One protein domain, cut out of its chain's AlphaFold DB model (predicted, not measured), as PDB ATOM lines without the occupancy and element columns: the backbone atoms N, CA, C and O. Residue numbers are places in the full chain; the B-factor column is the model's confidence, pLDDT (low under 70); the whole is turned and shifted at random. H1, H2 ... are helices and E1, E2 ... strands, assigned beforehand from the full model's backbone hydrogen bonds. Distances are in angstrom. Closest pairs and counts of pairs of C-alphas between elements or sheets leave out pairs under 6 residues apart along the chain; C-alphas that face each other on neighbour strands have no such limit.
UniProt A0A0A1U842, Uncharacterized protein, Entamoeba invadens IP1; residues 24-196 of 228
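AT A GLANCE: This is residues 24 to 196 of the 228 residues of an uncharacterized protein of Entamoeba invadens IP1 (UniProt A0A0A1U842). Picture a long, twisted sheet of four strands, E1 to E4, with the very long helix H1 running along one face over E1 and E2, its first residues, 24 to 34, sticking out as a free arm. The shorter helix H5 packs on the same face, and the small helices H2, H3, H4 and H6 gather towards the end of the sheet where E1 begins. The printed part has 173 residues, with six named helices and four named strands in the order H1 H2 H3 E1 E2 E3 E4 H4 H5 H6; the sheet's order is E1 E2 E3 E4, antiparallel throughout, and the class is mixed, helices and strands. The whole is loose, with a radius of gyration of the C-alphas of 19.3 A, and spans 70 by 33 by 25 A, the arm adding to a body of 54 by 33 by 25 A.

IN THESE COORDINATES: Find C-alpha 24 at (12.936, -70.081, 15.511); from there H1 runs 52.5 A to residue 59. Next come H2, residues 69 to 76, and H3, residues 87 to 93. Look for E1 from C-alpha 96 at (41.959, -34.715, -27.671) to residue 111, 40.4 A. E2 follows at residues 114 to 127, 42.5 A, then E3 at 133 to 144, 32.5 A, and E4 at 150 to 161, 30.0 A. H4 holds residues 169 to 172, H5 176 to 186, 14.3 A, and H6 190 to 195, ending at C-alpha 195 at (42.495, -50.108, -35.376).

HOW THE PARTS SIT: The strands form a meander, each the antiparallel neighbour of the one before, and three hairpins. Look for N 105 and O 120 at 2.7 A between E1 and E2, N 123 and O 138 at 2.8 A between E2 and E3, and N 139 and O 156 at 2.8 A between E3 and E4. H1 and H5 are on the same face, two layers, helices over one face of a sheet. H1 has a height over the sheet of 9.6 A and runs along the strands, at 13 degrees to E2 on the local plane; its closest C-alphas to E2 are Phe 46 and Val 117, 6.1 A. With residues 52 to 56 alone H1 touches H5, closest at C-alphas 56 and 183, 6.3 A, at a steep tilt of 58 degrees, the same way. H2 only grazes the sheet with residues 69 to 71. It touches H6, about perpendicular at 77 degrees, C-alphas 73 and 194 being closest at 4.7 A, and only just touches H3, with 3 pairs of C-alphas within 8 A, closest 71 and 93 at 4.9 A. H4 is close to but not clearly touching H3, C-alphas 89 and 169 being closest at 6.2 A. In H1, H2, H3, H5 and H6 every O i to N i+4 pair is within hydrogen-bond range; H4 is too short for one.

THE WHOLE: The C-alphas of Ala 24 and Ala 131 are the two farthest apart, 70.8 A. The printed part has no cut, and no link is long. Mean pLDDT of the printed part is 83.3; look for values under 70 at residues 81 to 86, 111 to 114, 160 and 162 to 167.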
ATOM      1  N   ALA A  24      11.978 -71.110  15.110       70.75
ATOM      2  CA  ALA A  24      12.936 -70.081  15.511       70.75
ATOM      3  C   ALA A  24      14.373 -70.399  15.040       70.75
ATOM      4  O   ALA A  24      14.930 -69.558  14.343       70.75
ATOM      5  N   PRO A  25      14.917 -71.618  15.251       73.75
ATOM      6  CA  PRO A  25      16.222 -72.000  14.704       73.75
ATOM      7  C   PRO A  25      16.315 -71.918  13.176       73.75
ATOM      8  O   PRO A  25      17.369 -71.604  12.643       73.75
ATOM      9  N   ILE A  26      15.223 -72.192  12.453       76.00
ATOM     10  CA  ILE A  26      15.229 -72.141  10.982       76.00
ATOM     11  C   ILE A  26      15.273 -70.691  10.496       76.00
ATOM     12  O   ILE A  26      16.070 -70.380   9.622       76.00
ATOM     13  N   LYS A  27      14.505 -69.791  11.118       75.81
ATOM     14  CA  LYS A  27      14.575 -68.351  10.826       75.81
ATOM     15  C   LYS A  27      15.936 -67.744  11.168       75.81
ATOM     16  O   LYS A  27      16.398 -66.845  10.475       75.81
ATOM     17  N   GLU A  28      16.574 -68.213  12.238       75.50
ATOM     18  CA  GLU A  28      17.938 -67.802  12.589       75.50
ATOM     19  C   GLU A  28      18.954 -68.279  11.543       75.50
ATOM     20  O   GLU A  28      19.828 -67.507  11.159       75.50
ATOM     21  N   LEU A  29      18.805 -69.503  11.022       76.94
ATOM     22  CA  LEU A  29      19.632 -70.008   9.920       76.94
ATOM     23  C   LEU A  29      19.390 -69.249   8.604       76.94
ATOM     24  O   LEU A  29      20.357 -68.928   7.923       76.94
ATOM     25  N   GLU A  30      18.139 -68.918   8.264       80.19
ATOM     26  CA  GLU A  30      17.802 -68.080   7.097       80.19
ATOM     27  C   GLU A  30      18.439 -66.687   7.200       80.19
ATOM     28  O   GLU A  30      18.972 -66.169   6.218       80.19
ATOM     29  N   LYS A  31      18.441 -66.100   8.403       78.75
ATOM     30  CA  LYS A  31      19.108 -64.821   8.657       78.75
ATOM     31  C   LYS A  31      20.622 -64.929   8.470       78.75
ATOM     32  O   LYS A  31      21.187 -64.126   7.742       78.75
ATOM     33  N   ILE A  32      21.258 -65.945   9.058       77.94
ATOM     34  CA  ILE A  32      22.703 -66.178   8.892       77.94
ATOM     35  C   ILE A  32      23.056 -66.379   7.415       77.94
ATOM     36  O   ILE A  32      24.055 -65.840   6.955       77.94
ATOM     37  N   GLN A  33      22.245 -67.134   6.670       78.12
ATOM     38  CA  GLN A  33      22.458 -67.334   5.237       78.12
ATOM     39  C   GLN A  33      22.386 -66.006   4.473       78.12
ATOM     40  O   GLN A  33      23.267 -65.720   3.672       78.12
ATOM     41  N   THR A  34      21.389 -65.175   4.782       84.50
ATOM     42  CA  THR A  34      21.240 -63.840   4.181       84.50
ATOM     43  C   THR A  34      22.449 -62.950   4.481       84.50
ATOM     44  O   THR A  34      22.970 -62.309   3.574       84.50
ATOM     45  N   ASP A  35      22.932 -62.949   5.727       82.50
ATOM     46  CA  ASP A  35      24.108 -62.175   6.141       82.50
ATOM     47  C   ASP A  35      25.377 -62.656   5.403       82.50
ATOM     48  O   ASP A  35      26.191 -61.849   4.960       82.50
ATOM     49  N   VAL A  36      25.542 -63.973   5.213       81.00
ATOM     50  CA  VAL A  36      26.664 -64.538   4.441       81.00
ATOM     51  C   VAL A  36      26.584 -64.141   2.968       81.00
ATOM     52  O   VAL A  36      27.595 -63.726   2.403       81.00
ATOM     53  N   ASP A  37      25.411 -64.256   2.347       81.88
ATOM     54  CA  ASP A  37      25.219 -63.891   0.940       81.88
ATOM     55  C   ASP A  37      25.480 -62.394   0.717       81.88
ATOM     56  O   ASP A  37      26.126 -62.016  -0.265       81.88
ATOM     57  N   TYR A  38      25.070 -61.557   1.674       86.50
ATOM     58  CA  TYR A  38      25.352 -60.125   1.688       86.50
ATOM     59  C   TYR A  38      26.858 -59.829   1.699       86.50
ATOM     60  O   TYR A  38      27.368 -59.120   0.829       86.50
ATOM     61  N   GLU A  39      27.589 -60.411   2.652       84.69
ATOM     62  CA  GLU A  39      29.041 -60.233   2.793       84.69
ATOM     63  C   GLU A  39      29.803 -60.715   1.552       84.69
ATOM     64  O   GLU A  39      30.740 -60.062   1.080       84.69
ATOM     65  N   VAL A  40      29.386 -61.850   0.981       86.75
ATOM     66  CA  VAL A  40      29.968 -62.376  -0.259       86.75
ATOM     67  C   VAL A  40      29.704 -61.425  -1.427       86.75
ATOM     68  O   VAL A  40      30.640 -61.119  -2.171       86.75
ATOM     69  N   GLY A  41      28.476 -60.922  -1.573       88.00
ATOM     70  CA  GLY A  41      28.125 -59.939  -2.602       88.00
ATOM     71  C   GLY A  41      28.959 -58.663  -2.479       88.00
ATOM     72  O   GLY A  41      29.589 -58.224  -3.444       88.00
ATOM     73  N   LEU A  42      29.095 -58.130  -1.263       88.56
ATOM     74  CA  LEU A  42      29.906 -56.942  -0.999       88.56
ATOM     75  C   LEU A  42      31.381 -57.148  -1.382       88.56
ATOM     76  O   LEU A  42      31.999 -56.287  -2.017       88.56
ATOM     77  N   GLN A  43      31.951 -58.310  -1.050       87.25
ATOM     78  CA  GLN A  43      33.323 -58.662  -1.432       87.25
ATOM     79  C   GLN A  43      33.500 -58.791  -2.950       87.25
ATOM     80  O   GLN A  43      34.553 -58.403  -3.477       87.25
ATOM     81  N   GLN A  44      32.503 -59.324  -3.658       89.88
ATOM     82  CA  GLN A  44      32.514 -59.423  -5.118       89.88
ATOM     83  C   GLN A  44      32.495 -58.036  -5.764       89.88
ATOM     84  O   GLN A  44      33.363 -57.750  -6.593       89.88
ATOM     85  N   VAL A  45      31.596 -57.151  -5.326       91.81
ATOM     86  CA  VAL A  45      31.490 -55.767  -5.819       91.81
ATOM     87  C   VAL A  45      32.778 -54.989  -5.548       91.81
ATOM     88  O   VAL A  45      33.365 -54.399  -6.459       91.81
ATOM     89  N   PHE A  46      33.312 -55.061  -4.327       90.25
ATOM     90  CA  PHE A  46      34.585 -54.417  -3.991       90.25
ATOM     91  C   PHE A  46      35.736 -54.932  -4.872       90.25
ATOM     92  O   PHE A  46      36.571 -54.161  -5.361       90.25
ATOM     93  N   SER A  47      35.780 -56.245  -5.108       90.38
ATOM     94  CA  SER A  47      36.795 -56.873  -5.958       90.38
ATOM     95  C   SER A  47      36.667 -56.462  -7.422       90.38
ATOM     96  O   SER A  47      37.698 -56.215  -8.058       90.38
ATOM     97  N   PHE A  48      35.442 -56.348  -7.939       93.31
ATOM     98  CA  PHE A  48      35.153 -55.865  -9.288       93.31
ATOM     99  C   PHE A  48      35.733 -54.464  -9.498       93.31
ATOM    100  O   PHE A  48      36.610 -54.286 -10.350       93.31
ATOM    101  N   TYR A  49      35.366 -53.497  -8.652       93.38
ATOM    102  CA  TYR A  49      35.872 -52.130  -8.788       93.38
ATOM    103  C   TYR A  49      37.387 -52.054  -8.597       93.38
ATOM    104  O   TYR A  49      38.065 -51.302  -9.298       93.38
ATOM    105  N   ARG A  50      37.973 -52.879  -7.717       93.00
ATOM    106  CA  ARG A  50      39.435 -52.936  -7.550       93.00
ATOM    107  C   ARG A  50      40.134 -53.425  -8.820       93.00
ATOM    108  O   ARG A  50      41.210 -52.918  -9.169       93.00
ATOM    109  N   CYS A  51      39.540 -54.393  -9.513       92.44
ATOM    110  CA  CYS A  51      40.025 -54.845 -10.813       92.44
ATOM    111  C   CYS A  51      39.880 -53.742 -11.861       92.44
ATOM    112  O   CYS A  51      40.848 -53.477 -12.572       92.44
ATOM    113  N   LEU A  52      38.743 -53.044 -11.894       92.38
ATOM    114  CA  LEU A  52      38.507 -51.928 -12.808       92.38
ATOM    115  C   LEU A  52      39.523 -50.794 -12.615       92.38
ATOM    116  O   LEU A  52      40.143 -50.349 -13.582       92.38
ATOM    117  N   LYS A  53      39.785 -50.392 -11.365       92.19
ATOM    118  CA  LYS A  53      40.859 -49.450 -11.016       92.19
ATOM    119  C   LYS A  53      42.198 -49.898 -11.590       92.19
ATOM    120  O   LYS A  53      42.891 -49.123 -12.245       92.19
ATOM    121  N   THR A  54      42.558 -51.158 -11.355       91.12
ATOM    122  CA  THR A  54      43.838 -51.720 -11.804       91.12
ATOM    123  C   THR A  54      43.941 -51.748 -13.326       91.12
ATOM    124  O   THR A  54      44.994 -51.412 -13.866       91.12
ATOM    125  N   LEU A  55      42.868 -52.151 -14.009       89.62
ATOM    126  CA  LEU A  55      42.789 -52.188 -15.465       89.62
ATOM    127  C   LEU A  55      43.007 -50.782 -16.021       89.62
ATOM    128  O   LEU A  55      43.992 -50.554 -16.713       89.62
ATOM    129  N   THR A  56      42.176 -49.835 -15.595       87.25
ATOM    130  CA  THR A  56      42.208 -48.434 -16.034       87.25
ATOM    131  C   THR A  56      43.587 -47.801 -15.856       87.25
ATOM    132  O   THR A  56      44.113 -47.178 -16.776       87.25
ATOM    133  N   GLN A  57      44.210 -47.984 -14.689       84.69
ATOM    134  CA  GLN A  57      45.533 -47.424 -14.403       84.69
ATOM    135  C   GLN A  57      46.640 -48.034 -15.270       84.69
ATOM    136  O   GLN A  57      47.606 -47.349 -15.597       84.69
ATOM    137  N   LYS A  58      46.518 -49.312 -15.648       85.00
ATOM    138  CA  LYS A  58      47.500 -50.000 -16.503       85.00
ATOM    139  C   LYS A  58      47.313 -49.703 -17.985       85.00
ATOM    140  O   LYS A  58      48.288 -49.761 -18.730       85.00
ATOM    141  N   THR A  59      46.086 -49.433 -18.414       80.81
ATOM    142  CA  THR A  59      45.737 -49.290 -19.830       80.81
ATOM    143  C   THR A  59      45.540 -47.847 -20.268       80.81
ATOM    144  O   THR A  59      45.415 -47.602 -21.465       80.81
ATOM    145  N   SER A  60      45.516 -46.882 -19.343       77.75
ATOM    146  CA  SER A  60      45.478 -45.464 -19.695       77.75
ATOM    147  C   SER A  60      46.760 -45.092 -20.440       77.75
ATOM    148  O   SER A  60      47.818 -44.832 -19.864       77.75
ATOM    149  N   LEU A  61      46.654 -45.088 -21.767       72.06
ATOM    150  CA  LEU A  61      47.631 -44.469 -22.641       72.06
ATOM    151  C   LEU A  61      47.612 -42.984 -22.272       72.06
ATOM    152  O   LEU A  61      46.564 -42.354 -22.295       72.06
ATOM    153  N   GLY A  62      48.737 -42.425 -21.835       75.56
ATOM    154  CA  GLY A  62      48.799 -41.015 -21.453       75.56
ATOM    155  C   GLY A  62      48.605 -40.090 -22.662       75.56
ATOM    156  O   GLY A  62      47.597 -40.107 -23.373       75.56
ATOM    157  N   LYS A  63      49.601 -39.246 -22.931       84.06
ATOM    158  CA  LYS A  63      49.582 -38.413 -24.133       84.06
ATOM    159  C   LYS A  63      49.923 -39.254 -25.368       84.06
ATOM    160  O   LYS A  63      51.007 -39.828 -25.434       84.06
ATOM    161  N   VAL A  64      49.033 -39.264 -26.357       84.56
ATOM    162  CA  VAL A  64      49.238 -39.916 -27.658       84.56
ATOM    163  C   VAL A  64      49.406 -38.840 -28.728       84.56
ATOM    164  O   VAL A  64      48.539 -37.990 -28.922       84.56
ATOM    165  N   GLU A  65      50.548 -38.846 -29.419       75.88
ATOM    166  CA  GLU A  65      50.878 -37.816 -30.419       75.88
ATOM    167  C   GLU A  65      50.264 -38.083 -31.800       75.88
ATOM    168  O   GLU A  65      50.208 -37.181 -32.639       75.88
ATOM    169  N   GLN A  66      49.756 -39.296 -32.032       81.25
ATOM    170  CA  GLN A  66      49.058 -39.644 -33.263       81.25
ATOM    171  C   GLN A  66      47.784 -38.802 -33.420       81.25
ATOM    172  O   GLN A  66      46.853 -38.875 -32.617       81.25
ATOM    173  N   ASN A  67      47.748 -37.986 -34.476       78.75
ATOM    174  CA  ASN A  67      46.622 -37.100 -34.764       78.75
ATOM    175  C   ASN A  67      45.313 -37.884 -34.895       78.75
ATOM    176  O   ASN A  67      45.245 -38.852 -35.649       78.75
ATOM    177  N   GLY A  68      44.280 -37.432 -34.181       84.69
ATOM    178  CA  GLY A  68      42.945 -38.020 -34.249       84.69
ATOM    179  C   GLY A  68      42.833 -39.410 -33.623       84.69
ATOM    180  O   GLY A  68      41.811 -40.053 -33.828       84.69
ATOM    181  N   PHE A  69      43.838 -39.887 -32.868       92.19
ATOM    182  CA  PHE A  69      43.771 -41.192 -32.200       92.19
ATOM    183  C   PHE A  69      42.507 -41.306 -31.342       92.19
ATOM    184  O   PHE A  69      41.631 -42.106 -31.652       92.19
ATOM    185  N   TYR A  70      42.363 -40.446 -30.329       91.38
ATOM    186  CA  TYR A  70      41.215 -40.495 -29.422       91.38
ATOM    187  C   TYR A  70      39.891 -40.157 -30.108       91.38
ATOM    188  O   TYR A  70      38.883 -40.774 -29.793       91.38
ATOM    189  N   ALA A  71      39.892 -39.255 -31.091       89.56
ATOM    190  CA  ALA A  71      38.701 -38.976 -31.890       89.56
ATOM    191  C   ALA A  71      38.204 -40.233 -32.619       89.56
ATOM    192  O   ALA A  71      37.021 -40.563 -32.572       89.56
ATOM    193  N   LYS A  72      39.124 -40.985 -33.235       90.31
ATOM    194  CA  LYS A  72      38.804 -42.239 -33.916       90.31
ATOM    195  C   LYS A  72      38.396 -43.336 -32.935       90.31
ATOM    196  O   LYS A  72      37.478 -44.078 -33.244       90.31
ATOM    197  N   VAL A  73      39.034 -43.417 -31.766       92.12
ATOM    198  CA  VAL A  73      38.649 -44.351 -30.694       92.12
ATOM    199  C   VAL A  73      37.212 -44.110 -30.247       92.12
ATOM    200  O   VAL A  73      36.413 -45.035 -30.281       92.12
ATOM    201  N   LEU A  74      36.883 -42.870 -29.883       89.75
ATOM    202  CA  LEU A  74      35.555 -42.493 -29.398       89.75
ATOM    203  C   LEU A  74      34.468 -42.645 -30.472       89.75
ATOM    204  O   LEU A  74      33.322 -42.956 -30.159       89.75
ATOM    205  N   LYS A  75      34.828 -42.429 -31.742       86.88
ATOM    206  CA  LYS A  75      33.941 -42.682 -32.880       86.88
ATOM    207  C   LYS A  75      33.719 -44.178 -33.094       86.88
ATOM    208  O   LYS A  75      32.585 -44.626 -33.153       86.88
ATOM    209  N   ASN A  76      34.794 -44.956 -33.191       89.44
ATOM    210  CA  ASN A  76      34.719 -46.389 -33.479       89.44
ATOM    211  C   ASN A  76      34.112 -47.196 -32.330       89.44
ATOM    212  O   ASN A  76      33.587 -48.275 -32.575       89.44
ATOM    213  N   SER A  77      34.175 -46.695 -31.097       88.19
ATOM    214  CA  SER A  77      33.470 -47.306 -29.976       88.19
ATOM    215  C   SER A  77      31.965 -47.032 -29.999       88.19
ATOM    216  O   SER A  77      31.232 -47.673 -29.264       88.19
ATOM    217  N   GLY A  78      31.489 -46.097 -30.824       82.75
ATOM    218  CA  GLY A  78      30.094 -45.662 -30.849       82.75
ATOM    219  C   GLY A  78      29.758 -44.601 -29.798       82.75
ATOM    220  O   GLY A  78      28.708 -43.985 -29.895       82.75
ATOM    221  N   LEU A  79      30.653 -44.284 -28.852       79.94
ATOM    222  CA  LEU A  79      30.353 -43.358 -27.742       79.94
ATOM    223  C   LEU A  79      29.979 -41.942 -28.215       79.94
ATOM    224  O   LEU A  79      29.167 -41.287 -27.576       79.94
ATOM    225  N   ILE A  80      30.554 -41.468 -29.327       71.50
ATOM    226  CA  ILE A  80      30.188 -40.171 -29.933       71.50
ATOM    227  C   ILE A  80      28.896 -40.257 -30.761       71.50
ATOM    228  O   ILE A  80      28.198 -39.253 -30.895       71.50
ATOM    229  N   ASP A  81      28.585 -41.422 -31.335       63.94
ATOM    230  CA  ASP A  81      27.441 -41.595 -32.242       63.94
ATOM    231  C   ASP A  81      26.137 -41.938 -31.490       63.94
ATOM    232  O   ASP A  81      25.059 -41.661 -32.000       63.94
ATOM    233  N   VAL A  82      26.233 -42.421 -30.246       53.69
ATOM    234  CA  VAL A  82      25.121 -42.618 -29.289       53.69
ATOM    235  C   VAL A  82      24.470 -41.294 -28.838       53.69
ATOM    236  O   VAL A  82      23.379 -41.263 -28.268       53.69
ATOM    237  N   GLY A  83      25.127 -40.159 -29.073       51.28
ATOM    238  CA  GLY A  83      24.634 -38.847 -28.668       51.28
ATOM    239  C   GLY A  83      23.913 -38.067 -29.751       51.28
ATOM    240  O   GLY A  83      24.076 -38.307 -30.945       51.28
ATOM    241  N   LYS A  84      23.200 -37.010 -29.329       57.03
ATOM    242  CA  LYS A  84      22.806 -35.867 -30.180       57.03
ATOM    243  C   LYS A  84      24.055 -35.112 -30.649       57.03
ATOM    244  O   LYS A  84      24.295 -33.965 -30.273       57.03
ATOM    245  N   LYS A  85      24.881 -35.795 -31.429       65.38
ATOM    246  CA  LYS A  85      26.177 -35.354 -31.900       65.38
ATOM    247  C   LYS A  85      26.036 -34.044 -32.643       65.38
ATOM    248  O   LYS A  85      25.272 -33.918 -33.601       65.38
ATOM    249  N   THR A  86      26.834 -33.076 -32.230       69.31
ATOM    250  CA  THR A  86      26.992 -31.831 -32.967       69.31
ATOM    251  C   THR A  86      28.270 -31.896 -33.801       69.31
ATOM    252  O   THR A  86      29.239 -32.562 -33.441       69.31
ATOM    253  N   GLN A  87      28.329 -31.154 -34.910       76.25
ATOM    254  CA  GLN A  87      29.593 -30.971 -35.646       76.25
ATOM    255  C   GLN A  87      30.706 -30.408 -34.746       76.25
ATOM    256  O   GLN A  87      31.891 -30.619 -34.994       76.25
ATOM    257  N   LEU A  88      30.329 -29.689 -33.686       78.31
ATOM    258  CA  LEU A  88      31.261 -29.146 -32.713       78.31
ATOM    259  C   LEU A  88      31.917 -30.246 -31.863       78.31
ATOM    260  O   LEU A  88      33.107 -30.132 -31.574       78.31
ATOM    261  N   ASP A  89      31.188 -31.312 -31.520       80.31
ATOM    262  CA  ASP A  89      31.729 -32.443 -30.758       80.31
ATOM    263  C   ASP A  89      32.852 -33.146 -31.520       80.31
ATOM    264  O   ASP A  89      33.901 -33.419 -30.940       80.31
ATOM    265  N   GLU A  90      32.694 -33.358 -32.830       81.81
ATOM    266  CA  GLU A  90      33.758 -33.923 -33.674       81.81
ATOM    267  C   GLU A  90      34.993 -33.016 -33.699       81.81
ATOM    268  O   GLU A  90      36.123 -33.479 -33.522       81.81
ATOM    269  N   ILE A  91      34.780 -31.704 -33.852       84.31
ATOM    270  CA  ILE A  91      35.865 -30.715 -33.877       84.31
ATOM    271  C   ILE A  91      36.638 -30.712 -32.555       84.31
ATOM    272  O   ILE A  91      37.865 -30.578 -32.573       84.31
ATOM    273  N   ILE A  92      35.945 -30.818 -31.416       85.50
ATOM    274  CA  ILE A  92      36.568 -30.863 -30.088       85.50
ATOM    275  C   ILE A  92      37.257 -32.217 -29.866       85.50
ATOM    276  O   ILE A  92      38.394 -32.237 -29.385       85.50
ATOM    277  N   ALA A  93      36.625 -33.328 -30.255       88.25
ATOM    278  CA  ALA A  93      37.188 -34.672 -30.137       88.25
ATOM    279  C   ALA A  93      38.519 -34.801 -30.895       88.25
ATOM    280  O   ALA A  93      39.492 -35.337 -30.362       88.25
ATOM    281  N   ASP A  94      38.619 -34.196 -32.081       88.56
ATOM    282  CA  ASP A  94      39.854 -34.109 -32.873       88.56
ATOM    283  C   ASP A  94      41.007 -33.379 -32.164       88.56
ATOM    284  O   ASP A  94      42.176 -33.496 -32.562       88.56
ATOM    285  N   LYS A  95      40.714 -32.594 -31.120       89.25
ATOM    286  CA  LYS A  95      41.734 -31.912 -30.311       89.25
ATOM    287  C   LYS A  95      42.214 -32.742 -29.129       89.25
ATOM    288  O   LYS A  95      43.214 -32.340 -28.533       89.25
ATOM    289  N   ILE A  96      41.575 -33.866 -28.804       90.25
ATOM    290  CA  ILE A  96      41.959 -34.715 -27.671       90.25
ATOM    291  C   ILE A  96      43.315 -35.377 -27.946       90.25
ATOM    292  O   ILE A  96      43.550 -35.967 -29.001       90.25
ATOM    293  N   ILE A  97      44.214 -35.280 -26.968       90.69
ATOM    294  CA  ILE A  97      45.548 -35.908 -26.977       90.69
ATOM    295  C   ILE A  97      45.775 -36.850 -25.804       90.69
ATOM    296  O   ILE A  97      46.766 -37.575 -25.809       90.69
ATOM    297  N   SER A  98      44.901 -36.834 -24.803       90.38
ATOM    298  CA  SER A  98      44.954 -37.761 -23.678       90.38
ATOM    299  C   SER A  98      43.580 -37.905 -23.042       90.38
ATOM    300  O   SER A  98      42.876 -36.908 -22.873       90.38
ATOM    301  N   ILE A  99      43.252 -39.127 -22.636       91.44
ATOM    302  CA  ILE A  99      42.144 -39.430 -21.730       91.44
ATOM    303  C   ILE A  99      42.752 -40.229 -20.582       91.44
ATOM    304  O   ILE A  99      43.253 -41.336 -20.788       91.44
ATOM    305  N   THR A 100      42.777 -39.644 -19.390       89.88
ATOM    306  CA  THR A 100      43.412 -40.254 -18.220       89.88
ATOM    307  C   THR A 100      42.447 -40.349 -17.057       89.88
ATOM    308  O   THR A 100      41.498 -39.578 -16.956       89.88
ATOM    309  N   VAL A 101      42.713 -41.300 -16.164       91.69
ATOM    310  CA  VAL A 101      41.989 -41.437 -14.899       91.69
ATOM    311  C   VAL A 101      42.978 -41.204 -13.755       91.69
ATOM    312  O   VAL A 101      43.544 -42.165 -13.228       91.69
ATOM    313  N   PRO A 102      43.313 -39.933 -13.441       88.12
ATOM    314  CA  PRO A 102      44.366 -39.607 -12.478       88.12
ATOM    315  C   PRO A 102      44.038 -40.050 -11.050       88.12
ATOM    316  O   PRO A 102      44.954 -40.355 -10.285       88.12
ATOM    317  N   THR A 103      42.754 -40.102 -10.690       90.06
ATOM    318  CA  THR A 103      42.295 -40.594  -9.390       90.06
ATOM    319  C   THR A 103      41.240 -41.677  -9.584       90.06
ATOM    320  O   THR A 103      40.376 -41.567 -10.450       90.06
ATOM    321  N   PHE A 104      41.351 -42.750  -8.802       93.38
ATOM    322  CA  PHE A 104      40.380 -43.841  -8.741       93.38
ATOM    323  C   PHE A 104      40.521 -44.496  -7.367       93.38
ATOM    324  O   PHE A 104      41.471 -45.238  -7.111       93.38
ATOM    325  N   ASP A 105      39.583 -44.211  -6.481       92.94
ATOM    326  CA  ASP A 105      39.539 -44.641  -5.095       92.94
ATOM    327  C   ASP A 105      38.296 -45.484  -4.835       92.94
ATOM    328  O   ASP A 105      37.235 -45.277  -5.420       92.94
ATOM    329  N   ILE A 106      38.469 -46.488  -3.977       93.62
ATOM    330  CA  ILE A 106      37.440 -47.464  -3.633       93.62
ATOM    331  C   ILE A 106      37.539 -47.688  -2.131       93.62
ATOM    332  O   ILE A 106      38.640 -47.911  -1.617       93.62
ATOM    333  N   GLY A 107      36.411 -47.622  -1.437       88.31
ATOM    334  CA  GLY A 107      36.328 -47.811   0.006       88.31
ATOM    335  C   GLY A 107      35.059 -48.551   0.402       88.31
ATOM    336  O   GLY A 107      34.130 -48.649  -0.389       88.31
ATOM    337  N   VAL A 108      35.013 -49.044   1.635       84.88
ATOM    338  CA  VAL A 108      33.788 -49.584   2.238       84.88
ATOM    339  C   VAL A 108      33.191 -48.506   3.137       84.88
ATOM    340  O   VAL A 108      33.916 -47.874   3.908       84.88
ATOM    341  N   VAL A 109      31.891 -48.268   3.007       81.25
ATOM    342  CA  VAL A 109      31.117 -47.346   3.837       81.25
ATOM    343  C   VAL A 109      30.234 -48.182   4.740       81.25
ATOM    344  O   VAL A 109      29.401 -48.939   4.255       81.25
ATOM    345  N   ASN A 110      30.404 -48.031   6.047       73.94
ATOM    346  CA  ASN A 110      29.501 -48.644   7.007       73.94
ATOM    347  C   ASN A 110      28.240 -47.778   7.117       73.94
ATOM    348  O   ASN A 110      28.337 -46.608   7.503       73.94
ATOM    349  N   LEU A 111      27.082 -48.320   6.738       61.34
ATOM    350  CA  LEU A 111      25.790 -47.677   6.977       61.34
ATOM    351  C   LEU A 111      25.104 -48.385   8.141       61.34
ATOM    352  O   LEU A 111      25.245 -49.592   8.311       61.34
ATOM    353  N   GLU A 112      24.298 -47.641   8.902       56.06
ATOM    354  CA  GLU A 112      23.601 -48.142  10.099       56.06
ATOM    355  C   GLU A 112      22.783 -49.422   9.858       56.06
ATOM    356  O   GLU A 112      22.509 -50.151  10.810       56.06
ATOM    357  N   ASN A 113      22.413 -49.702   8.602       56.16
ATOM    358  CA  ASN A 113      21.597 -50.847   8.224       56.16
ATOM    359  C   ASN A 113      22.271 -51.845   7.274       56.16
ATOM    360  O   ASN A 113      21.624 -52.858   7.050       56.16
ATOM    361  N   ASN A 114      23.464 -51.570   6.703       67.75
ATOM    362  CA  ASN A 114      24.175 -52.438   5.736       67.75
ATOM    363  C   ASN A 114      25.483 -51.794   5.191       67.75
ATOM    364  O   ASN A 114      25.502 -50.603   4.897       67.75
ATOM    365  N   ASP A 115      26.575 -52.549   5.015       79.38
ATOM    366  CA  ASP A 115      27.848 -52.024   4.465       79.38
ATOM    367  C   ASP A 115      27.794 -51.858   2.933       79.38
ATOM    368  O   ASP A 115      27.377 -52.777   2.243       79.38
ATOM    369  N   SER A 116      28.283 -50.755   2.365       86.88
ATOM    370  CA  SER A 116      28.296 -50.516   0.907       86.88
ATOM    371  C   SER A 116      29.701 -50.236   0.375       86.88
ATOM    372  O   SER A 116      30.612 -49.874   1.123       86.88
ATOM    373  N   VAL A 117      29.896 -50.346  -0.938       88.75
ATOM    374  CA  VAL A 117      31.134 -49.922  -1.603       88.75
ATOM    375  C   VAL A 117      30.980 -48.480  -2.080       88.75
ATOM    376  O   VAL A 117      30.052 -48.140  -2.801       88.75
ATOM    377  N   SER A 118      31.913 -47.616  -1.694       93.00
ATOM    378  CA  SER A 118      32.073 -46.286  -2.283       93.00
ATOM    379  C   SER A 118      33.120 -46.328  -3.382       93.00
ATOM    380  O   SER A 118      34.205 -46.891  -3.205       93.00
ATOM    381  N   VAL A 119      32.808 -45.693  -4.503       94.00
ATOM    382  CA  VAL A 119      33.707 -45.543  -5.641       94.00
ATOM    383  C   VAL A 119      33.820 -44.064  -5.961       94.00
ATOM    384  O   VAL A 119      32.820 -43.352  -6.007       94.00
ATOM    385  N   LYS A 120      35.044 -43.588  -6.177       95.12
ATOM    386  CA  LYS A 120      35.315 -42.219  -6.606       95.12
ATOM    387  C   LYS A 120      36.414 -42.206  -7.649       95.12
ATOM    388  O   LYS A 120      37.472 -42.776  -7.419       95.12
ATOM    389  N   TYR A 121      36.219 -41.514  -8.758       94.12
ATOM    390  CA  TYR A 121      37.262 -41.351  -9.763       94.12
ATOM    391  C   TYR A 121      37.186 -39.984 -10.438       94.12
ATOM    392  O   TYR A 121      36.209 -39.248 -10.314       94.12
ATOM    393  N   GLU A 122      38.242 -39.653 -11.169       93.06
ATOM    394  CA  GLU A 122      38.307 -38.485 -12.036       93.06
ATOM    395  C   GLU A 122      38.685 -38.929 -13.442       93.06
ATOM    396  O   GLU A 122      39.695 -39.604 -13.597       93.06
ATOM    397  N   ILE A 123      37.927 -38.522 -14.459       92.44
ATOM    398  CA  ILE A 123      38.321 -38.633 -15.868       92.44
ATOM    399  C   ILE A 123      38.805 -37.259 -16.327       92.44
ATOM    400  O   ILE A 123      38.051 -36.288 -16.281       92.44
ATOM    401  N   ALA A 124      40.042 -37.177 -16.809       91.38
ATOM    402  CA  ALA A 124      40.650 -35.955 -17.315       91.38
ATOM    403  C   ALA A 124      40.930 -36.055 -18.822       91.38
ATOM    404  O   ALA A 124      41.612 -36.969 -19.296       91.38
ATOM    405  N   PHE A 125      40.443 -35.069 -19.573       90.88
ATOM    406  CA  PHE A 125      40.703 -34.918 -21.001       90.88
ATOM    407  C   PHE A 125      41.749 -33.828 -21.227       90.88
ATOM    408  O   PHE A 125      41.572 -32.667 -20.848       90.88
ATOM    409  N   GLY A 126      42.839 -34.203 -21.891       89.19
ATOM    410  CA  GLY A 126      43.864 -33.274 -22.349       89.19
ATOM    411  C   GLY A 126      43.664 -32.930 -23.817       89.19
ATOM    412  O   GLY A 126      43.444 -33.815 -24.649       89.19
ATOM    413  N   PHE A 127      43.796 -31.647 -24.150       88.25
ATOM    414  CA  PHE A 127      43.593 -31.135 -25.502       88.25
ATOM    415  C   PHE A 127      44.846 -30.453 -26.052       88.25
ATOM    416  O   PHE A 127      45.637 -29.854 -25.320       88.25
ATOM    417  N   LYS A 128      45.005 -30.474 -27.378       88.38
ATOM    418  CA  LYS A 128      45.891 -29.526 -28.070       88.38
ATOM    419  C   LYS A 128      45.383 -28.111 -27.856       88.38
ATOM    420  O   LYS A 128      44.187 -27.903 -27.659       88.38
ATOM    421  N   GLN A 129      46.273 -27.130 -27.997       85.38
ATOM    422  CA  GLN A 129      45.878 -25.727 -27.995       85.38
ATOM    423  C   GLN A 129      44.750 -25.497 -29.013       85.38
ATOM    424  O   GLN A 129      44.906 -25.757 -30.206       85.38
ATOM    425  N   ASN A 130      43.595 -25.060 -28.519       82.75
ATOM    426  CA  ASN A 130      42.390 -24.847 -29.310       82.75
ATOM    427  C   ASN A 130      41.551 -23.705 -28.708       82.75
ATOM    428  O   ASN A 130      41.838 -23.218 -27.614       82.75
ATOM    429  N   ALA A 131      40.541 -23.257 -29.453       82.50
ATOM    430  CA  ALA A 131      39.710 -22.110 -29.094       82.50
ATOM    431  C   ALA A 131      38.421 -22.475 -28.334       82.50
ATOM    432  O   ALA A 131      37.621 -21.573 -28.099       82.50
ATOM    433  N   PHE A 132      38.205 -23.748 -27.980       81.62
ATOM    434  CA  PHE A 132      36.940 -24.286 -27.452       81.62
ATOM    435  C   PHE A 132      37.037 -24.752 -25.993       81.62
ATOM    436  O   PHE A 132      36.180 -24.431 -25.172       81.62
ATOM    437  N   VAL A 133      38.084 -25.509 -25.664       80.50
ATOM    438  CA  VAL A 133      38.271 -26.117 -24.345       80.50
ATOM    439  C   VAL A 133      39.747 -26.163 -23.992       80.50
ATOM    440  O   VAL A 133      40.587 -26.577 -24.794       80.50
ATOM    441  N   LYS A 134      40.078 -25.707 -22.785       74.88
ATOM    442  CA  LYS A 134      41.448 -25.804 -22.266       74.88
ATOM    443  C   LYS A 134      41.671 -27.119 -21.530       74.88
ATOM    444  O   LYS A 134      42.652 -27.801 -21.794       74.88
ATOM    445  N   GLU A 135      40.751 -27.445 -20.631       78.81
ATOM    446  CA  GLU A 135      40.788 -28.601 -19.736       78.81
ATOM    447  C   GLU A 135      39.350 -29.028 -19.439       78.81
ATOM    448  O   GLU A 135      38.451 -28.175 -19.353       78.81
ATOM    449  N   LEU A 136      39.150 -30.333 -19.275       88.69
ATOM    450  CA  LEU A 136      37.858 -30.933 -18.972       88.69
ATOM    451  C   LEU A 136      38.067 -32.128 -18.040       88.69
ATOM    452  O   LEU A 136      38.795 -33.060 -18.378       88.69
ATOM    453  N   HIS A 137      37.450 -32.056 -16.864       91.25
ATOM    454  CA  HIS A 137      37.578 -33.031 -15.791       91.25
ATOM    455  C   HIS A 137      36.186 -33.421 -15.297       91.25
ATOM    456  O   HIS A 137      35.383 -32.548 -14.963       91.25
ATOM    457  N   TYR A 138      35.922 -34.718 -15.206       90.88
ATOM    458  CA  TYR A 138      34.699 -35.273 -14.632       90.88
ATOM    459  C   TYR A 138      35.072 -36.004 -13.352       90.88
ATOM    460  O   TYR A 138      35.786 -37.000 -13.407       90.88
ATOM    461  N   ILE A 139      34.646 -35.480 -12.207       93.06
ATOM    462  CA  ILE A 139      34.880 -36.081 -10.895       93.06
ATOM    463  C   ILE A 139      33.580 -36.738 -10.463       93.06
ATOM    464  O   ILE A 139      32.593 -36.047 -10.220       93.06
ATOM    465  N   THR A 140      33.597 -38.053 -10.324       93.69
ATOM    466  CA  THR A 140      32.398 -38.841 -10.053       93.69
ATOM    467  C   THR A 140      32.591 -39.647  -8.790       93.69
ATOM    468  O   THR A 140      33.655 -40.224  -8.566       93.69
ATOM    469  N   SER A 141      31.564 -39.671  -7.951       93.31
ATOM    470  CA  SER A 141      31.497 -40.520  -6.769       93.31
ATOM    471  C   SER A 141      30.128 -41.157  -6.653       93.31
ATOM    472  O   SER A 141      29.121 -40.469  -6.799       93.31
ATOM    473  N   PHE A 142      30.089 -42.446  -6.354       92.44
ATOM    474  CA  PHE A 142      28.846 -43.170  -6.141       92.44
ATOM    475  C   PHE A 142      29.001 -44.263  -5.086       92.44
ATOM    476  O   PHE A 142      30.118 -44.631  -4.702       92.44
ATOM    477  N   VAL A 143      27.862 -44.746  -4.603       90.56
ATOM    478  CA  VAL A 143      27.757 -45.851  -3.648       90.56
ATOM    479  C   VAL A 143      26.997 -46.997  -4.301       90.56
ATOM    480  O   VAL A 143      25.987 -46.770  -4.966       90.56
ATOM    481  N   VAL A 144      27.515 -48.207  -4.115       90.88
ATOM    482  CA  VAL A 144      27.013 -49.461  -4.681       90.88
ATOM    483  C   VAL A 144      26.824 -50.485  -3.571       90.88
ATOM    484  O   VAL A 144      27.683 -50.622  -2.692       90.88
ATOM    485  N   ASP A 145      25.700 -51.189  -3.607       87.94
ATOM    486  CA  ASP A 145      25.349 -52.219  -2.631       87.94
ATOM    487  C   ASP A 145      26.004 -53.582  -2.949       87.94
ATOM    488  O   ASP A 145      26.822 -53.712  -3.863       87.94
ATOM    489  N   CYS A 146      25.649 -54.628  -2.192       83.69
ATOM    490  CA  CYS A 146      26.154 -55.988  -2.403       83.69
ATOM    491  C   CYS A 146      25.643 -56.659  -3.695       83.69
ATOM    492  O   CYS A 146      26.178 -57.696  -4.086       83.69
ATOM    493  N   THR A 147      24.612 -56.104  -4.342       85.69
ATOM    494  CA  THR A 147      24.029 -56.597  -5.601       85.69
ATOM    495  C   THR A 147      24.549 -55.847  -6.827       85.69
ATOM    496  O   THR A 147      24.170 -56.174  -7.951       85.69
ATOM    497  N   ASN A 148      25.469 -54.898  -6.621       85.62
ATOM    498  CA  ASN A 148      25.974 -53.967  -7.630       85.62
ATOM    499  C   ASN A 148      24.922 -52.946  -8.105       85.62
ATOM    500  O   ASN A 148      25.071 -52.350  -9.173       85.62
ATOM    501  N   GLN A 149      23.870 -52.726  -7.316       87.50
ATOM    502  CA  GLN A 149      22.902 -51.666  -7.540       87.50
ATOM    503  C   GLN A 149      23.459 -50.334  -7.023       87.50
ATOM    504  O   GLN A 149      24.028 -50.247  -5.935       87.50
ATOM    505  N   ILE A 150      23.323 -49.289  -7.842       85.94
ATOM    506  CA  ILE A 150      23.845 -47.952  -7.554       85.94
ATOM    507  C   ILE A 150      22.784 -47.150  -6.796       85.94
ATOM    508  O   ILE A 150      21.738 -46.821  -7.353       85.94
ATOM    509  N   ASP A 151      23.073 -46.799  -5.543       77.69
ATOM    510  CA  ASP A 151      22.109 -46.135  -4.653       77.69
ATOM    511  C   ASP A 151      22.218 -44.607  -4.684       77.69
ATOM    512  O   ASP A 151      21.230 -43.885  -4.536       77.69
ATOM    513  N   GLN A 152      23.438 -44.089  -4.828       78.19
ATOM    514  CA  GLN A 152      23.723 -42.656  -4.785       78.19
ATOM    515  C   GLN A 152      24.797 -42.314  -5.798       78.19
ATOM    516  O   GLN A 152      25.842 -42.957  -5.814       78.19
ATOM    517  N   VAL A 153      24.570 -41.267  -6.591       84.75
ATOM    518  CA  VAL A 153      25.521 -40.778  -7.591       84.75
ATOM    519  C   VAL A 153      25.690 -39.275  -7.438       84.75
ATOM    520  O   VAL A 153      24.719 -38.520  -7.426       84.75
ATOM    521  N   GLU A 154      26.937 -38.830  -7.358       85.81
ATOM    522  CA  GLU A 154      27.320 -37.430  -7.470       85.81
ATOM    523  C   GLU A 154      28.345 -37.287  -8.600       85.81
ATOM    524  O   GLU A 154      29.436 -37.857  -8.541       85.81
ATOM    525  N   VAL A 155      28.007 -36.486  -9.611       81.00
ATOM    526  CA  VAL A 155      28.920 -36.112 -10.696       81.00
ATOM    527  C   VAL A 155      29.209 -34.618 -10.605       81.00
ATOM    528  O   VAL A 155      28.305 -33.783 -10.574       81.00
ATOM    529  N   LYS A 156      30.495 -34.272 -10.549       82.75
ATOM    530  CA  LYS A 156      31.008 -32.903 -10.550       82.75
ATOM    531  C   LYS A 156      31.873 -32.687 -11.782       82.75
ATOM    532  O   LYS A 156      32.992 -33.188 -11.866       82.75
ATOM    533  N   THR A 157      31.393 -31.862 -12.700       77.12
ATOM    534  CA  THR A 157      32.155 -31.466 -13.887       77.12
ATOM    535  C   THR A 157      32.963 -30.202 -13.603       77.12
ATOM    536  O   THR A 157      32.411 -29.160 -13.241       77.12
ATOM    537  N   ASN A 158      34.279 -30.259 -13.801       79.00
ATOM    538  CA  ASN A 158      35.149 -29.087 -13.813       79.00
ATOM    539  C   ASN A 158      35.672 -28.862 -15.235       79.00
ATOM    540  O   ASN A 158      36.524 -29.595 -15.736       79.00
ATOM    541  N   HIS A 159      35.146 -27.835 -15.894       74.88
ATOM    542  CA  HIS A 159      35.453 -27.536 -17.285       74.88
ATOM    543  C   HIS A 159      35.909 -26.085 -17.464       74.88
ATOM    544  O   HIS A 159      35.367 -25.152 -16.862       74.88
ATOM    545  N   LYS A 160      36.860 -25.862 -18.374       69.31
ATOM    546  CA  LYS A 160      37.237 -24.524 -18.863       69.31
ATOM    547  C   LYS A 160      36.821 -24.361 -20.325       69.31
ATOM    548  O   LYS A 160      37.677 -24.216 -21.204       69.31
ATOM    549  N   TRP A 161      35.511 -24.397 -20.576       71.12
ATOM    550  CA  TRP A 161      34.936 -24.027 -21.869       71.12
ATOM    551  C   TRP A 161      35.165 -22.541 -22.135       71.12
ATOM    552  O   TRP A 161      34.925 -21.692 -21.276       71.12
ATOM    553  N   THR A 162      35.627 -22.214 -23.333       67.44
ATOM    554  CA  THR A 162      35.760 -20.824 -23.792       67.44
ATOM    555  C   THR A 162      34.487 -20.321 -24.479       67.44
ATOM    556  O   THR A 162      34.335 -19.111 -24.612       67.44
ATOM    557  N   ASN A 163      33.559 -21.215 -24.854       61.28
ATOM    558  CA  ASN A 163      32.259 -20.903 -25.465       61.28
ATOM    559  C   ASN A 163      31.085 -21.598 -24.741       61.28
ATOM    560  O   ASN A 163      31.269 -22.581 -24.036       61.28
ATOM    561  N   LYS A 164      29.864 -21.066 -24.913       55.59
ATOM    562  CA  LYS A 164      28.630 -21.433 -24.177       55.59
ATOM    563  C   LYS A 164      27.907 -22.713 -24.640       55.59
ATOM    564  O   LYS A 164      26.729 -22.881 -24.340       55.59
ATOM    565  N   THR A 165      28.548 -23.605 -25.375       54.91
ATOM    566  CA  THR A 165      27.891 -24.827 -25.861       54.91
ATOM    567  C   THR A 165      28.011 -25.933 -24.823       54.91
ATOM    568  O   THR A 165      29.106 -26.435 -24.590       54.91
ATOM    569  N   LYS A 166      26.884 -26.249 -24.176       55.31
ATOM    570  CA  LYS A 166      26.753 -27.347 -23.213       55.31
ATOM    571  C   LYS A 166      26.117 -28.607 -23.805       55.31
ATOM    572  O   LYS A 166      26.263 -29.644 -23.187       55.31
ATOM    573  N   ASP A 167      25.462 -28.535 -24.962       63.12
ATOM    574  CA  ASP A 167      24.699 -29.664 -25.506       63.12
ATOM    575  C   ASP A 167      25.556 -30.486 -26.482       63.12
ATOM    576  O   ASP A 167      26.075 -29.931 -27.455       63.12
ATOM    577  N   GLY A 168      25.705 -31.791 -26.227       73.62
ATOM    578  CA  GLY A 168      26.426 -32.725 -27.102       73.62
ATOM    579  C   GLY A 168      27.008 -33.946 -26.381       73.62
ATOM    580  O   GLY A 168      26.636 -34.271 -25.251       73.62
ATOM    581  N   PHE A 169      27.973 -34.612 -27.013       77.62
ATOM    582  CA  PHE A 169      28.683 -35.763 -26.431       77.62
ATOM    583  C   PHE A 169      29.302 -35.437 -25.058       77.62
ATOM    584  O   PHE A 169      29.186 -36.202 -24.101       77.62
ATOM    585  N   PHE A 170      29.917 -34.258 -24.917       81.06
ATOM    586  CA  PHE A 170      30.575 -33.876 -23.665       81.06
ATOM    587  C   PHE A 170      29.599 -33.605 -22.504       81.06
ATOM    588  O   PHE A 170      30.031 -33.642 -21.353       81.06
ATOM    589  N   SER A 171      28.304 -33.374 -22.763       78.88
ATOM    590  CA  SER A 171      27.286 -33.388 -21.697       78.88
ATOM    591  C   SER A 171      26.866 -34.794 -21.287       78.88
ATOM    592  O   SER A 171      26.582 -35.006 -20.118       78.88
ATOM    593  N   GLN A 172      26.873 -35.770 -22.198       79.62
ATOM    594  CA  GLN A 172      26.537 -37.159 -21.851       79.62
ATOM    595  C   GLN A 172      27.585 -37.793 -20.940       79.62
ATOM    596  O   GLN A 172      27.275 -38.668 -20.147       79.62
ATOM    597  N   LEU A 173      28.826 -37.307 -20.985       83.75
ATOM    598  CA  LEU A 173      29.845 -37.672 -20.002       83.75
ATOM    599  C   LEU A 173      29.505 -37.214 -18.572       83.75
ATOM    600  O   LEU A 173      30.230 -37.580 -17.656       83.75
ATOM    601  N   GLU A 174      28.440 -36.441 -18.339       84.31
ATOM    602  CA  GLU A 174      27.906 -36.200 -16.990       84.31
ATOM    603  C   GLU A 174      27.048 -37.374 -16.478       84.31
ATOM    604  O   GLU A 174      26.784 -37.457 -15.281       84.31
ATOM    605  N   GLU A 175      26.664 -38.309 -17.349       85.88
ATOM    606  CA  GLU A 175      25.939 -39.533 -17.001       85.88
ATOM    607  C   GLU A 175      26.916 -40.627 -16.555       85.88
ATOM    608  O   GLU A 175      27.977 -40.833 -17.156       85.88
ATOM    609  N   LEU A 176      26.556 -41.352 -15.492       86.81
ATOM    610  CA  LEU A 176      27.421 -42.376 -14.907       86.81
ATOM    611  C   LEU A 176      27.688 -43.529 -15.881       86.81
ATOM    612  O   LEU A 176      28.844 -43.914 -16.041       86.81
ATOM    613  N   ASP A 177      26.664 -44.026 -16.570       85.88
ATOM    614  CA  ASP A 177      26.790 -45.168 -17.486       85.88
ATOM    615  C   ASP A 177      27.759 -44.867 -18.633       85.88
ATOM    616  O   ASP A 177      28.648 -45.663 -18.939       85.88
ATOM    617  N   THR A 178      27.676 -43.662 -19.199       86.94
ATOM    618  CA  THR A 178      28.593 -43.184 -20.241       86.94
ATOM    619  C   THR A 178      30.040 -43.137 -19.741       86.94
ATOM    620  O   THR A 178      30.974 -43.529 -20.452       86.94
ATOM    621  N   GLN A 179      30.258 -42.695 -18.501       89.88
ATOM    622  CA  GLN A 179      31.589 -42.695 -17.895       89.88
ATOM    623  C   GLN A 179      32.095 -44.110 -17.584       89.88
ATOM    624  O   GLN A 179      33.270 -44.395 -17.825       89.88
ATOM    625  N   LEU A 180      31.237 -45.004 -17.087       89.81
ATOM    626  CA  LEU A 180      31.592 -46.399 -16.827       89.81
ATOM    627  C   LEU A 180      31.963 -47.115 -18.129       89.81
ATOM    628  O   LEU A 180      33.020 -47.738 -18.186       89.81
ATOM    629  N   LEU A 181      31.208 -46.923 -19.215       89.69
ATOM    630  CA  LEU A 181      31.567 -47.424 -20.549       89.69
ATOM    631  C   LEU A 181      32.945 -46.923 -20.997       89.69
ATOM    632  O   LEU A 181      33.761 -47.687 -21.530       89.69
ATOM    633  N   LEU A 182      33.241 -45.645 -20.752       90.44
ATOM    634  CA  LEU A 182      34.541 -45.074 -21.085       90.44
ATOM    635  C   LEU A 182      35.676 -45.771 -20.313       90.44
ATOM    636  O   LEU A 182      36.692 -46.131 -20.912       90.44
ATOM    637  N   ILE A 183      35.510 -45.978 -19.007       91.81
ATOM    638  CA  ILE A 183      36.544 -46.520 -18.114       91.81
ATOM    639  C   ILE A 183      36.695 -48.042 -18.257       91.81
ATOM    640  O   ILE A 183      37.813 -48.554 -18.244       91.81
ATOM    641  N   GLU A 184      35.596 -48.772 -18.419       90.06
ATOM    642  CA  GLU A 184      35.576 -50.237 -18.486       90.06
ATOM    643  C   GLU A 184      35.941 -50.780 -19.863       90.06
ATOM    644  O   GLU A 184      36.500 -51.876 -19.977       90.06
ATOM    645  N   LYS A 185      35.603 -50.036 -20.919       89.31
ATOM    646  CA  LYS A 185      35.691 -50.541 -22.288       89.31
ATOM    647  C   LYS A 185      36.556 -49.656 -23.175       89.31
ATOM    648  O   LYS A 185      37.487 -50.147 -23.804       89.31
ATOM    649  N   VAL A 186      36.309 -48.353 -23.243       90.88
ATOM    650  CA  VAL A 186      36.995 -47.530 -24.257       90.88
ATOM    651  C   VAL A 186      38.454 -47.263 -23.929       90.88
ATOM    652  O   VAL A 186      39.310 -47.446 -24.793       90.88
ATOM    653  N   ILE A 187      38.766 -46.842 -22.703       91.62
ATOM    654  CA  ILE A 187      40.149 -46.582 -22.291       91.62
ATOM    655  C   ILE A 187      40.976 -47.881 -22.362       91.62
ATOM    656  O   ILE A 187      42.033 -47.855 -23.004       91.62
ATOM    657  N   PRO A 188      40.515 -49.023 -21.802       90.50
ATOM    658  CA  PRO A 188      41.267 -50.274 -21.844       90.50
ATOM    659  C   PRO A 188      41.534 -50.822 -23.240       90.50
ATOM    660  O   PRO A 188      42.634 -51.312 -23.490       90.50
ATOM    661  N   TYR A 189      40.572 -50.683 -24.153       90.19
ATOM    662  CA  TYR A 189      40.658 -51.226 -25.511       90.19
ATOM    663  C   TYR A 189      40.856 -50.136 -26.572       90.19
ATOM    664  O   TYR A 189      40.509 -50.304 -27.741       90.19
ATOM    665  N   SER A 190      41.427 -48.996 -26.182       91.25
ATOM    666  CA  SER A 190      41.587 -47.832 -27.061       91.25
ATOM    667  C   SER A 190      42.358 -48.154 -28.345       91.25
ATOM    668  O   SER A 190      41.975 -47.701 -29.419       91.25
ATOM    669  N   TYR A 191      43.403 -48.984 -28.293       90.12
ATOM    670  CA  TYR A 191      44.120 -49.396 -29.506       90.12
ATOM    671  C   TYR A 191      43.261 -50.265 -30.441       90.12
ATOM    672  O   TYR A 191      43.304 -50.098 -31.664       90.12
ATOM    673  N   ASP A 192      42.441 -51.152 -29.884       91.00
ATOM    674  CA  ASP A 192      41.586 -52.045 -30.665       91.00
ATOM    675  C   ASP A 192      40.451 -51.265 -31.345       91.00
ATOM    676  O   ASP A 192      40.183 -51.461 -32.532       91.00
ATOM    677  N   TYR A 193      39.863 -50.286 -30.650       92.12
ATOM    678  CA  TYR A 193      38.927 -49.340 -31.267       92.12
ATOM    679  C   TYR A 193      39.607 -48.472 -32.326       92.12
ATOM    680  O   TYR A 193      39.057 -48.270 -33.407       92.12
ATOM    681  N   PHE A 194      40.826 -47.990 -32.074       90.69
ATOM    682  CA  PHE A 194      41.570 -47.185 -33.046       90.69
ATOM    683  C   PHE A 194      41.839 -47.948 -34.355       90.69
ATOM    684  O   PHE A 194      41.708 -47.394 -35.458       90.69
ATOM    685  N   THR A 195      42.221 -49.220 -34.238       89.88
ATOM    686  CA  THR A 195      42.495 -50.108 -35.376       89.88
ATOM    687  C   THR A 195      41.223 -50.650 -36.029       89.88
ATOM    688  O   THR A 195      41.281 -51.050 -37.190       89.88
ATOM    689  N   GLY A 196      40.076 -50.568 -35.349       85.25
ATOM    690  CA  GLY A 196      38.783 -51.053 -35.842       85.25
ATOM    691  C   GLY A 196      38.622 -52.567 -35.707       85.25
ATOM    692  O   GLY A 196      37.878 -53.167 -36.475       85.25
TER     693      GLY A 196